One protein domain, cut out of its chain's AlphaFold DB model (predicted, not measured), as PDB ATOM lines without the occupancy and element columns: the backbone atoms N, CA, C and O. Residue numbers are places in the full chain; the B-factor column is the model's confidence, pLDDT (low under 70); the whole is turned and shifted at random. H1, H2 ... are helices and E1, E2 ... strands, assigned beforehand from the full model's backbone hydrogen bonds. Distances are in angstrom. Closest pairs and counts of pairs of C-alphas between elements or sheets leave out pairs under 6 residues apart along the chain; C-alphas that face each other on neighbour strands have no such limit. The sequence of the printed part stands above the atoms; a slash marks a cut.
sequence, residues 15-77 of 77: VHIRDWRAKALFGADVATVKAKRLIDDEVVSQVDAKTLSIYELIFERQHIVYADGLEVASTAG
ATOM      1  N   VAL A  15     133.140  95.416 145.914       96.19
ATOM      2  CA  VAL A  15     134.150  95.446 144.855       96.19
ATOM      3  C   VAL A  15     134.389  94.027 144.357       96.19
ATOM      4  O   VAL A  15     134.589  93.103 145.153       96.19
ATOM      5  N   HIS A  16     134.371  93.853 143.040       97.00
ATOM      6  CA  HIS A  16     134.671  92.590 142.390       97.00
ATOM      7  C   HIS A  16     136.162  92.513 142.058       97.00
ATOM      8  O   HIS A  16     136.715  93.372 141.375       97.00
ATOM      9  N   ILE A  17     136.833  91.485 142.569       95.00
ATOM     10  CA  ILE A  17     138.255  91.231 142.357       95.00
ATOM     11  C   ILE A  17     138.407  89.882 141.671       95.00
ATOM     12  O   ILE A  17     137.752  88.910 142.031       95.00
ATOM     13  N   ARG A  18     139.307  89.819 140.693       95.38
ATOM     14  CA  ARG A  18     139.530  88.654 139.834       95.38
ATOM     15  C   ARG A  18     141.009  88.473 139.508       95.38
ATOM     16  O   ARG A  18     141.843  89.330 139.820       95.38
ATOM     17  N   ASP A  19     141.318  87.354 138.862       93.12
ATOM     18  CA  ASP A  19     142.642  87.009 138.346       93.12
ATOM     19  C   ASP A  19     143.705  86.952 139.464       93.12
ATOM     20  O   ASP A  19     143.446  86.512 140.586       93.12
ATOM     21  N   TRP A  20     144.936  87.376 139.169       92.44
ATOM     22  CA  TRP A  20     146.060  87.292 140.102       92.44
ATOM     23  C   TRP A  20     145.810  88.050 141.415       92.44
ATOM     24  O   TRP A  20     146.295  87.623 142.463       92.44
ATOM     25  N   ARG A  21     145.019  89.133 141.383       90.06
ATOM     26  CA  ARG A  21     144.725  89.942 142.573       90.06
ATOM     27  C   ARG A  21     143.801  89.196 143.538       90.06
ATOM     28  O   ARG A  21     144.057  89.204 144.738       90.06
ATOM     29  N   ALA A  22     142.784  88.496 143.029       95.38
ATOM     30  CA  ALA A  22     141.909  87.665 143.864       95.38
ATOM     31  C   ALA A  22     142.671  86.483 144.475       95.38
ATOM     32  O   ALA A  22     142.485  86.168 145.650       95.38
ATOM     33  N   LYS A  23     143.592  85.883 143.711       95.31
ATOM     34  CA  LYS A  23     144.441  84.788 144.199       95.31
ATOM     35  C   LYS A  23     145.353  85.241 145.327       95.31
ATOM     36  O   LYS A  23     145.409  84.577 146.355       95.31
ATOM     37  N   ALA A  24     146.029  86.376 145.148       92.56
ATOM     38  CA  ALA A  24     146.942  86.917 146.147       92.56
ATOM     39  C   ALA A  24     146.221  87.331 147.442       92.56
ATOM     40  O   ALA A  24     146.731  87.070 148.526       92.56
ATOM     41  N   LEU A  25     145.038  87.949 147.336       92.06
ATOM     42  CA  LEU A  25     144.315  88.489 148.493       92.06
ATOM     43  C   LEU A  25     143.399  87.470 149.188       92.06
ATOM     44  O   LEU A  25     143.194  87.559 150.397       92.06
ATOM     45  N   PHE A  26     142.826  86.519 148.444       94.75
ATOM     46  CA  PHE A  26     141.762  85.636 148.943       94.75
ATOM     47  C   PHE A  26     141.959  84.154 148.617       94.75
ATOM     48  O   PHE A  26     141.118  83.344 149.000       94.75
ATOM     49  N   GLY A  27     143.024  83.772 147.903       96.19
ATOM     50  CA  GLY A  27     143.234  82.383 147.486       96.19
ATOM     51  C   GLY A  27     142.166  81.853 146.521       96.19
ATOM     52  O   GLY A  27     142.007  80.641 146.399       96.19
ATOM     53  N   ALA A  28     141.430  82.741 145.847       96.81
ATOM     54  CA  ALA A  28     140.329  82.403 144.946       96.81
ATOM     55  C   ALA A  28     140.549  83.006 143.551       96.81
ATOM     56  O   ALA A  28     141.231  84.019 143.410       96.81
ATOM     57  N   ASP A  29     139.949  82.419 142.511       96.38
ATOM     58  CA  ASP A  29     139.986  82.999 141.156       96.38
ATOM     59  C   ASP A  29     139.215  84.326 141.073       96.38
ATOM     60  O   ASP A  29     139.562  85.209 140.285       96.38
ATOM     61  N   VAL A  30     138.176  84.464 141.902       96.62
ATOM     62  CA  VAL A  30     137.293  85.626 141.983       96.62
ATOM     63  C   VAL A  30     136.838  85.819 143.430       96.62
ATOM     64  O   VAL A  30     136.584  84.845 144.140       96.62
ATOM     65  N   ALA A  31     136.699  87.071 143.861       96.81
ATOM     66  CA  ALA A  31     136.131  87.447 145.148       96.81
ATOM     67  C   ALA A  31     135.308  88.735 145.019       96.81
ATOM     68  O   ALA A  31     135.753  89.705 144.414       96.81
ATOM     69  N   THR A  32     134.132  88.769 145.641       97.19
ATOM     70  CA  THR A  32     133.340  89.995 145.799       97.19
ATOM     71  C   THR A  32     133.378  90.397 147.265       97.19
ATOM     72  O   THR A  32     132.939  89.641 148.132       97.19
ATOM     73  N   VAL A  33     133.937  91.568 147.563       96.50
ATOM     74  CA  VAL A  33     134.251  91.976 148.937       96.50
ATOM     75  C   VAL A  33     133.927  93.440 149.182       96.50
ATOM     76  O   VAL A  33     134.017  94.276 148.292       96.50
ATOM     77  N   LYS A  34     133.559  93.765 150.421       97.06
ATOM     78  CA  LYS A  34     133.312  95.150 150.832       97.06
ATOM     79  C   LYS A  34     134.591  95.980 150.720       97.06
ATOM     80  O   LYS A  34     135.628  95.532 151.209       97.06
ATOM     81  N   ALA A  35     134.489  97.191 150.177       95.88
ATOM     82  CA  ALA A  35     135.613  98.106 149.970       95.88
ATOM     83  C   ALA A  35     136.479  98.294 151.228       95.88
ATOM     84  O   ALA A  35     137.700  98.213 151.156       95.88
ATOM     85  N   LYS A  36     135.865  98.410 152.413       96.12
ATOM     86  CA  LYS A  36     136.595  98.552 153.688       96.12
ATOM     87  C   LYS A  36     137.542  97.396 154.037       96.12
ATOM     88  O   LYS A  36     138.407  97.559 154.884       96.12
ATOM     89  N   ARG A  37     137.365  96.212 153.438       95.88
ATOM     90  CA  ARG A  37     138.248  95.049 153.647       95.88
ATOM     91  C   ARG A  37     139.474  95.055 152.735       95.88
ATOM     92  O   ARG A  37     140.295  94.153 152.850       95.88
ATOM     93  N   LEU A  38     139.544  96.008 151.811       94.62
ATOM     94  CA  LEU A  38     140.620  96.146 150.838       94.62
ATOM     95  C   LEU A  38     141.625  97.232 151.211       94.62
ATOM     96  O   LEU A  38     142.572  97.409 150.460       94.62
ATOM     97  N   ILE A  39     141.404  97.950 152.317       94.69
ATOM     98  CA  ILE A  39     142.288  99.029 152.762       94.69
ATOM     99  C   ILE A  39     143.680  98.445 153.017       94.69
ATOM    100  O   ILE A  39     143.833  97.547 153.847       94.69
ATOM    101  N   ASP A  40     144.657  98.950 152.270       91.69
ATOM    102  CA  ASP A  40     146.072  98.573 152.325       91.69
ATOM    103  C   ASP A  40     147.000  99.791 152.482       91.69
ATOM    104  O   ASP A  40     148.214  99.627 152.526       91.69
ATOM    105  N   ASP A  41     146.427 100.999 152.576       85.56
ATOM    106  CA  ASP A  41     147.101 102.302 152.677       85.56
ATOM    107  C   ASP A  41     148.051 102.653 151.509       85.56
ATOM    108  O   ASP A  41     148.638 103.735 151.499       85.56
ATOM    109  N   GLU A  42     148.153 101.803 150.481       87.00
ATOM    110  CA  GLU A  42     148.971 102.039 149.284       87.00
ATOM    111  C   GLU A  42     148.117 102.365 148.055       87.00
ATOM    112  O   GLU A  42     148.400 103.311 147.318       87.00
ATOM    113  N   VAL A  43     147.074 101.570 147.815       87.31
ATOM    114  CA  VAL A  43     146.196 101.665 146.637       87.31
ATOM    115  C   VAL A  43     144.750 101.901 147.048       87.31
ATOM    116  O   VAL A  43     143.990 102.519 146.306       87.31
ATOM    117  N   VAL A  44     144.354 101.405 148.219       92.81
ATOM    118  CA  VAL A  44     143.041 101.652 148.807       92.81
ATOM    119  C   VAL A  44     143.257 102.241 150.189       92.81
ATOM    120  O   VAL A  44     143.745 101.571 151.097       92.81
ATOM    121  N   SER A  45     142.857 103.495 150.354       94.44
ATOM    122  CA  SER A  45     142.987 104.229 151.607       94.44
ATOM    123  C   SER A  45     141.635 104.747 152.076       94.44
ATOM    124  O   SER A  45     140.699 104.959 151.298       94.44
ATOM    125  N   GLN A  46     141.519 104.929 153.387       94.38
ATOM    126  CA  GLN A  46     140.392 105.646 153.955       94.38
ATOM    127  C   GLN A  46     140.615 107.154 153.783       94.38
ATOM    128  O   GLN A  46     141.705 107.662 154.032       94.38
ATOM    129  N   VAL A  47     139.567 107.869 153.382       92.56
ATOM    130  CA  VAL A  47     139.555 109.337 153.335       92.56
ATOM    131  C   VAL A  47     138.838 109.908 154.557       92.56
ATOM    132  O   VAL A  47     138.100 109.194 155.244       92.56
ATOM    133  N   ASP A  48     139.021 111.205 154.803       92.69
ATOM    134  CA  ASP A  48     138.286 111.922 155.844       92.69
ATOM    135  C   ASP A  48     136.768 111.748 155.692       92.69
ATOM    136  O   ASP A  48     136.228 111.617 154.587       92.69
ATOM    137  N   ALA A  49     136.065 111.760 156.828       90.00
ATOM    138  CA  ALA A  49     134.620 111.589 156.862       90.00
ATOM    139  C   ALA A  49     133.923 112.622 155.962       90.00
ATOM    140  O   ALA A  49     134.093 113.832 156.115       90.00
ATOM    141  N   LYS A  50     133.101 112.128 155.032       90.88
ATOM    142  CA  LYS A  50     132.414 112.944 154.030       90.88
ATOM    143  C   LYS A  50     130.980 112.470 153.842       90.88
ATOM    144  O   LYS A  50     130.702 111.272 153.864       90.88
ATOM    145  N   THR A  51     130.075 113.410 153.598       93.56
ATOM    146  CA  THR A  51     128.711 113.099 153.162       93.56
ATOM    147  C   THR A  51     128.733 112.619 151.713       93.56
ATOM    148  O   THR A  51     129.204 113.337 150.828       93.56
ATOM    149  N   LEU A  52     128.210 111.416 151.473       91.19
ATOM    150  CA  LEU A  52     128.122 110.797 150.152       91.19
ATOM    151  C   LEU A  52     126.678 110.376 149.868       91.19
ATOM    152  O   LEU A  52     126.041 109.745 150.710       91.19
ATOM    153  N   SER A  53     126.187 110.677 148.667       93.12
ATOM    154  CA  SER A  53     124.972 110.056 148.138       93.12
ATOM    155  C   SER A  53     125.354 108.748 147.454       93.12
ATOM    156  O   SER A  53     126.053 108.763 146.443       93.12
ATOM    157  N   ILE A  54     124.920 107.623 148.016       90.56
ATOM    158  CA  ILE A  54     125.164 106.289 147.460       90.56
ATOM    159  C   ILE A  54     123.907 105.845 146.717       90.56
ATOM    160  O   ILE A  54     122.813 105.871 147.277       90.56
ATOM    161  N   TYR A  55     124.081 105.413 145.471       91.50
ATOM    162  CA  TYR A  55     123.021 104.817 144.665       91.50
ATOM    163  C   TYR A  55     123.279 103.321 144.537       91.50
ATOM    164  O   TYR A  55     124.371 102.905 144.150       91.50
ATOM    165  N   GLU A  56     122.274 102.516 144.858       91.38
ATOM    166  CA  GLU A  56     122.334 101.065 144.732       91.38
ATOM    167  C   GLU A  56     121.532 100.627 143.510       91.38
ATOM    168  O   GLU A  56     120.359 100.972 143.358       91.38
ATOM    169  N   LEU A  57     122.183  99.883 142.617       93.69
ATOM    170  CA  LEU A  57     121.537  99.320 141.440       93.69
ATOM    171  C   LEU A  57     120.995  97.937 141.793       93.69
ATOM    172  O   LEU A  57     121.763  97.042 142.158       93.69
ATOM    173  N   ILE A  58     119.680  97.778 141.669       95.94
ATOM    174  CA  ILE A  58     118.973  96.532 141.962       95.94
ATOM    175  C   ILE A  58     118.514  95.916 140.645       95.94
ATOM    176  O   ILE A  58     117.864  96.572 139.831       95.94
ATOM    177  N   PHE A  59     118.852  94.647 140.449       96.00
ATOM    178  CA  PHE A  59     118.458  93.854 139.288       96.00
ATOM    179  C   PHE A  59     117.918  92.493 139.746       96.00
ATOM    180  O   PHE A  59     118.154  92.082 140.877       96.00
ATOM    181  N   GLU A  60     117.275  91.738 138.849       97.38
ATOM    182  CA  GLU A  60     116.780  90.377 139.153       97.38
ATOM    183  C   GLU A  60     117.898  89.389 139.539       97.38
ATOM    184  O   GLU A  60     117.661  88.344 140.142       97.38
ATOM    185  N   ARG A  61     119.139  89.677 139.137       96.75
ATOM    186  CA  ARG A  61     120.341  88.919 139.497       96.75
ATOM    187  C   ARG A  61     121.489  89.879 139.746       96.75
ATOM    188  O   ARG A  61     121.477  91.010 139.272       96.75
ATOM    189  N   GLN A  62     122.513  89.414 140.444       96.00
ATOM    190  CA  GLN A  62     123.723  90.198 140.646       96.00
ATOM    191  C   GLN A  62     124.487  90.361 139.327       96.00
ATOM    192  O   GLN A  62     124.742  89.386 138.621       96.00
ATOM    193  N   HIS A  63     124.867  91.596 139.017       97.06
ATOM    194  CA  HIS A  63     125.664  91.960 137.852       97.06
ATOM    195  C   HIS A  63     126.947  92.660 138.295       97.06
ATOM    196  O   HIS A  63     127.000  93.263 139.367       97.06
ATOM    197  N   ILE A  64     127.975  92.597 137.450       96.62
ATOM    198  CA  ILE A  64     129.175  93.419 137.604       96.62
ATOM    199  C   ILE A  64     128.986  94.688 136.781       96.62
ATOM    200  O   ILE A  64     128.711  94.629 135.583       96.62
ATOM    201  N   VAL A  65     129.109  95.828 137.447       95.06
ATOM    202  CA  VAL A  65     128.990  97.163 136.873       95.06
ATOM    203  C   VAL A  65     130.367  97.808 136.882       95.06
ATOM    204  O   VAL A  65     131.104  97.706 137.860       95.06
ATOM    205  N   TYR A  66     130.704  98.480 135.788       92.69
ATOM    206  CA  TYR A  66     131.918  99.277 135.685       92.69
ATOM    207  C   TYR A  66     131.592 100.727 136.055       92.69
ATOM    208  O   TYR A  66     130.791 101.365 135.374       92.69
ATOM    209  N   ALA A  67     132.209 101.237 137.120       90.25
ATOM    210  CA  ALA A  67     132.103 102.626 137.569       90.25
ATOM    211  C   ALA A  67     133.517 103.212 137.668       90.25
ATOM    212  O   ALA A  67     134.348 102.654 138.379       90.25
ATOM    213  N   ASP A  68     133.825 104.245 136.877       88.94
ATOM    214  CA  ASP A  68     135.168 104.846 136.742       88.94
ATOM    215  C   ASP A  68     136.311 103.819 136.553       88.94
ATOM    216  O   ASP A  68     137.456 103.988 136.969       88.94
ATOM    217  N   GLY A  69     135.996 102.702 135.889       87.88
ATOM    218  CA  GLY A  69     136.930 101.599 135.644       87.88
ATOM    219  C   GLY A  69     137.109 100.618 136.813       87.88
ATOM    220  O   GLY A  69     137.865  99.657 136.665       87.88
ATOM    221  N   LEU A  70     136.411 100.809 137.937       91.00
ATOM    222  CA  LEU A  70     136.281  99.822 139.008       91.00
ATOM    223  C   LEU A  70     135.100  98.879 138.738       91.00
ATOM    224  O   LEU A  70     133.993  99.314 138.423       91.00
ATOM    225  N   GLU A  71     135.332  97.581 138.914       94.88
ATOM    226  CA  GLU A  71     134.283  96.562 138.882       94.88
ATOM    227  C   GLU A  71     133.599  96.478 140.254       94.88
ATOM    228  O   GLU A  71     134.218  96.107 141.256       94.88
ATOM    229  N   VAL A  72     132.310  96.811 140.308       95.69
ATOM    230  CA  VAL A  72     131.477  96.725 141.513       95.69
ATOM    231  C   VAL A  72     130.290  95.807 141.276       95.69
ATOM    232  O   VAL A  72     129.754  95.724 140.173       95.69
ATOM    233  N   ALA A  73     129.874  95.093 142.311       97.38
ATOM    234  CA  ALA A  73     128.747  94.188 142.220       97.38
ATOM    235  C   ALA A  73     127.442  94.915 142.569       97.38
ATOM    236  O   ALA A  73     127.365  95.620 143.575       97.38
ATOM    237  N   SER A  74     126.418  94.718 141.742       96.75
ATOM    238  CA  SER A  74     125.061  95.191 142.003       96.75
ATOM    239  C   SER A  74     124.379  94.359 143.091       96.75
ATOM    240  O   SER A  74     124.872  93.295 143.489       96.75
ATOM    241  N   THR A  75     123.191  94.793 143.495       94.75
ATOM    242  CA  THR A  75     122.317  94.016 144.374       94.75
ATOM    243  C   THR A  75     121.314  93.216 143.556       94.75
ATOM    244  O   THR A  75     120.866  93.650 142.491       94.75
ATOM    245  N   ALA A  76     121.015  92.010 144.036       92.12
ATOM    246  CA  ALA A  76     119.922  91.190 143.536       92.12
ATOM    247  C   ALA A  76     118.709  91.378 144.455       92.12
ATOM    248  O   ALA A  76     118.875  91.317 145.677       92.12
ATOM    249  N   GLY A  77     117.532  91.616 143.877       86.31
ATOM    250  CA  GLY A  77     116.284  91.862 144.604       86.31
ATOM    251  C   GLY A  77     115.094  91.137 144.005       86.31
ATOM    252  O   GLY A  77     115.176  90.757 142.815       86.31
TER     253      GLY A  77
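Overview. This is residues 15 to 77 of the 77 residues of the protein "Hint_2 domain-containing protein" of Octadecabacter antarcticus 307 (UniProt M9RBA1). This domain has little regular structure: two small antiparallel strand pairs, E1-E2 and the hairpin E3-E4, meet where E1 packs on E4, with H1 at E2 and a long loop whose residues 47 to 55 stick out. The 63 printed residues include, in order, E1, H1, E2, E3, E4; the class is mixed, with 25 residues in named elements. It is only just loose, close to compact: radius of gyration of the C-alphas 13.1 A, spans 32 by 31 by 18 A.

Along the chain. E1, residues 15 to 18, begins at C-alpha 15 (134.150, 95.446, 144.855). E2, residues 30 to 34, is 13.6 A long; H1, residues 19 to 26, 10.7 A. E3 is residues 64 to 67; E4, residues 70 to 73, ends at C-alpha 73 (128.747, 94.188, 142.220).

Arrangement. Within hydrogen-bond range are N 17 and O 31 of E1 and E2, 2.8 A, N 65 and O 72 of E3 and E4, 2.8 A, and every O i to N i+4 pair in H1. The closest C-alphas of E1 and E4, Val 15 and Val 72, are 4.5 A apart; those of H1 and E2, Ala 22 and Val 30, 5.4 A.

Size, cuts and confidence. The printed part has no cut. The link E2 to E3 is long, 29 residues. No printed residue is under 70 in pLDDT.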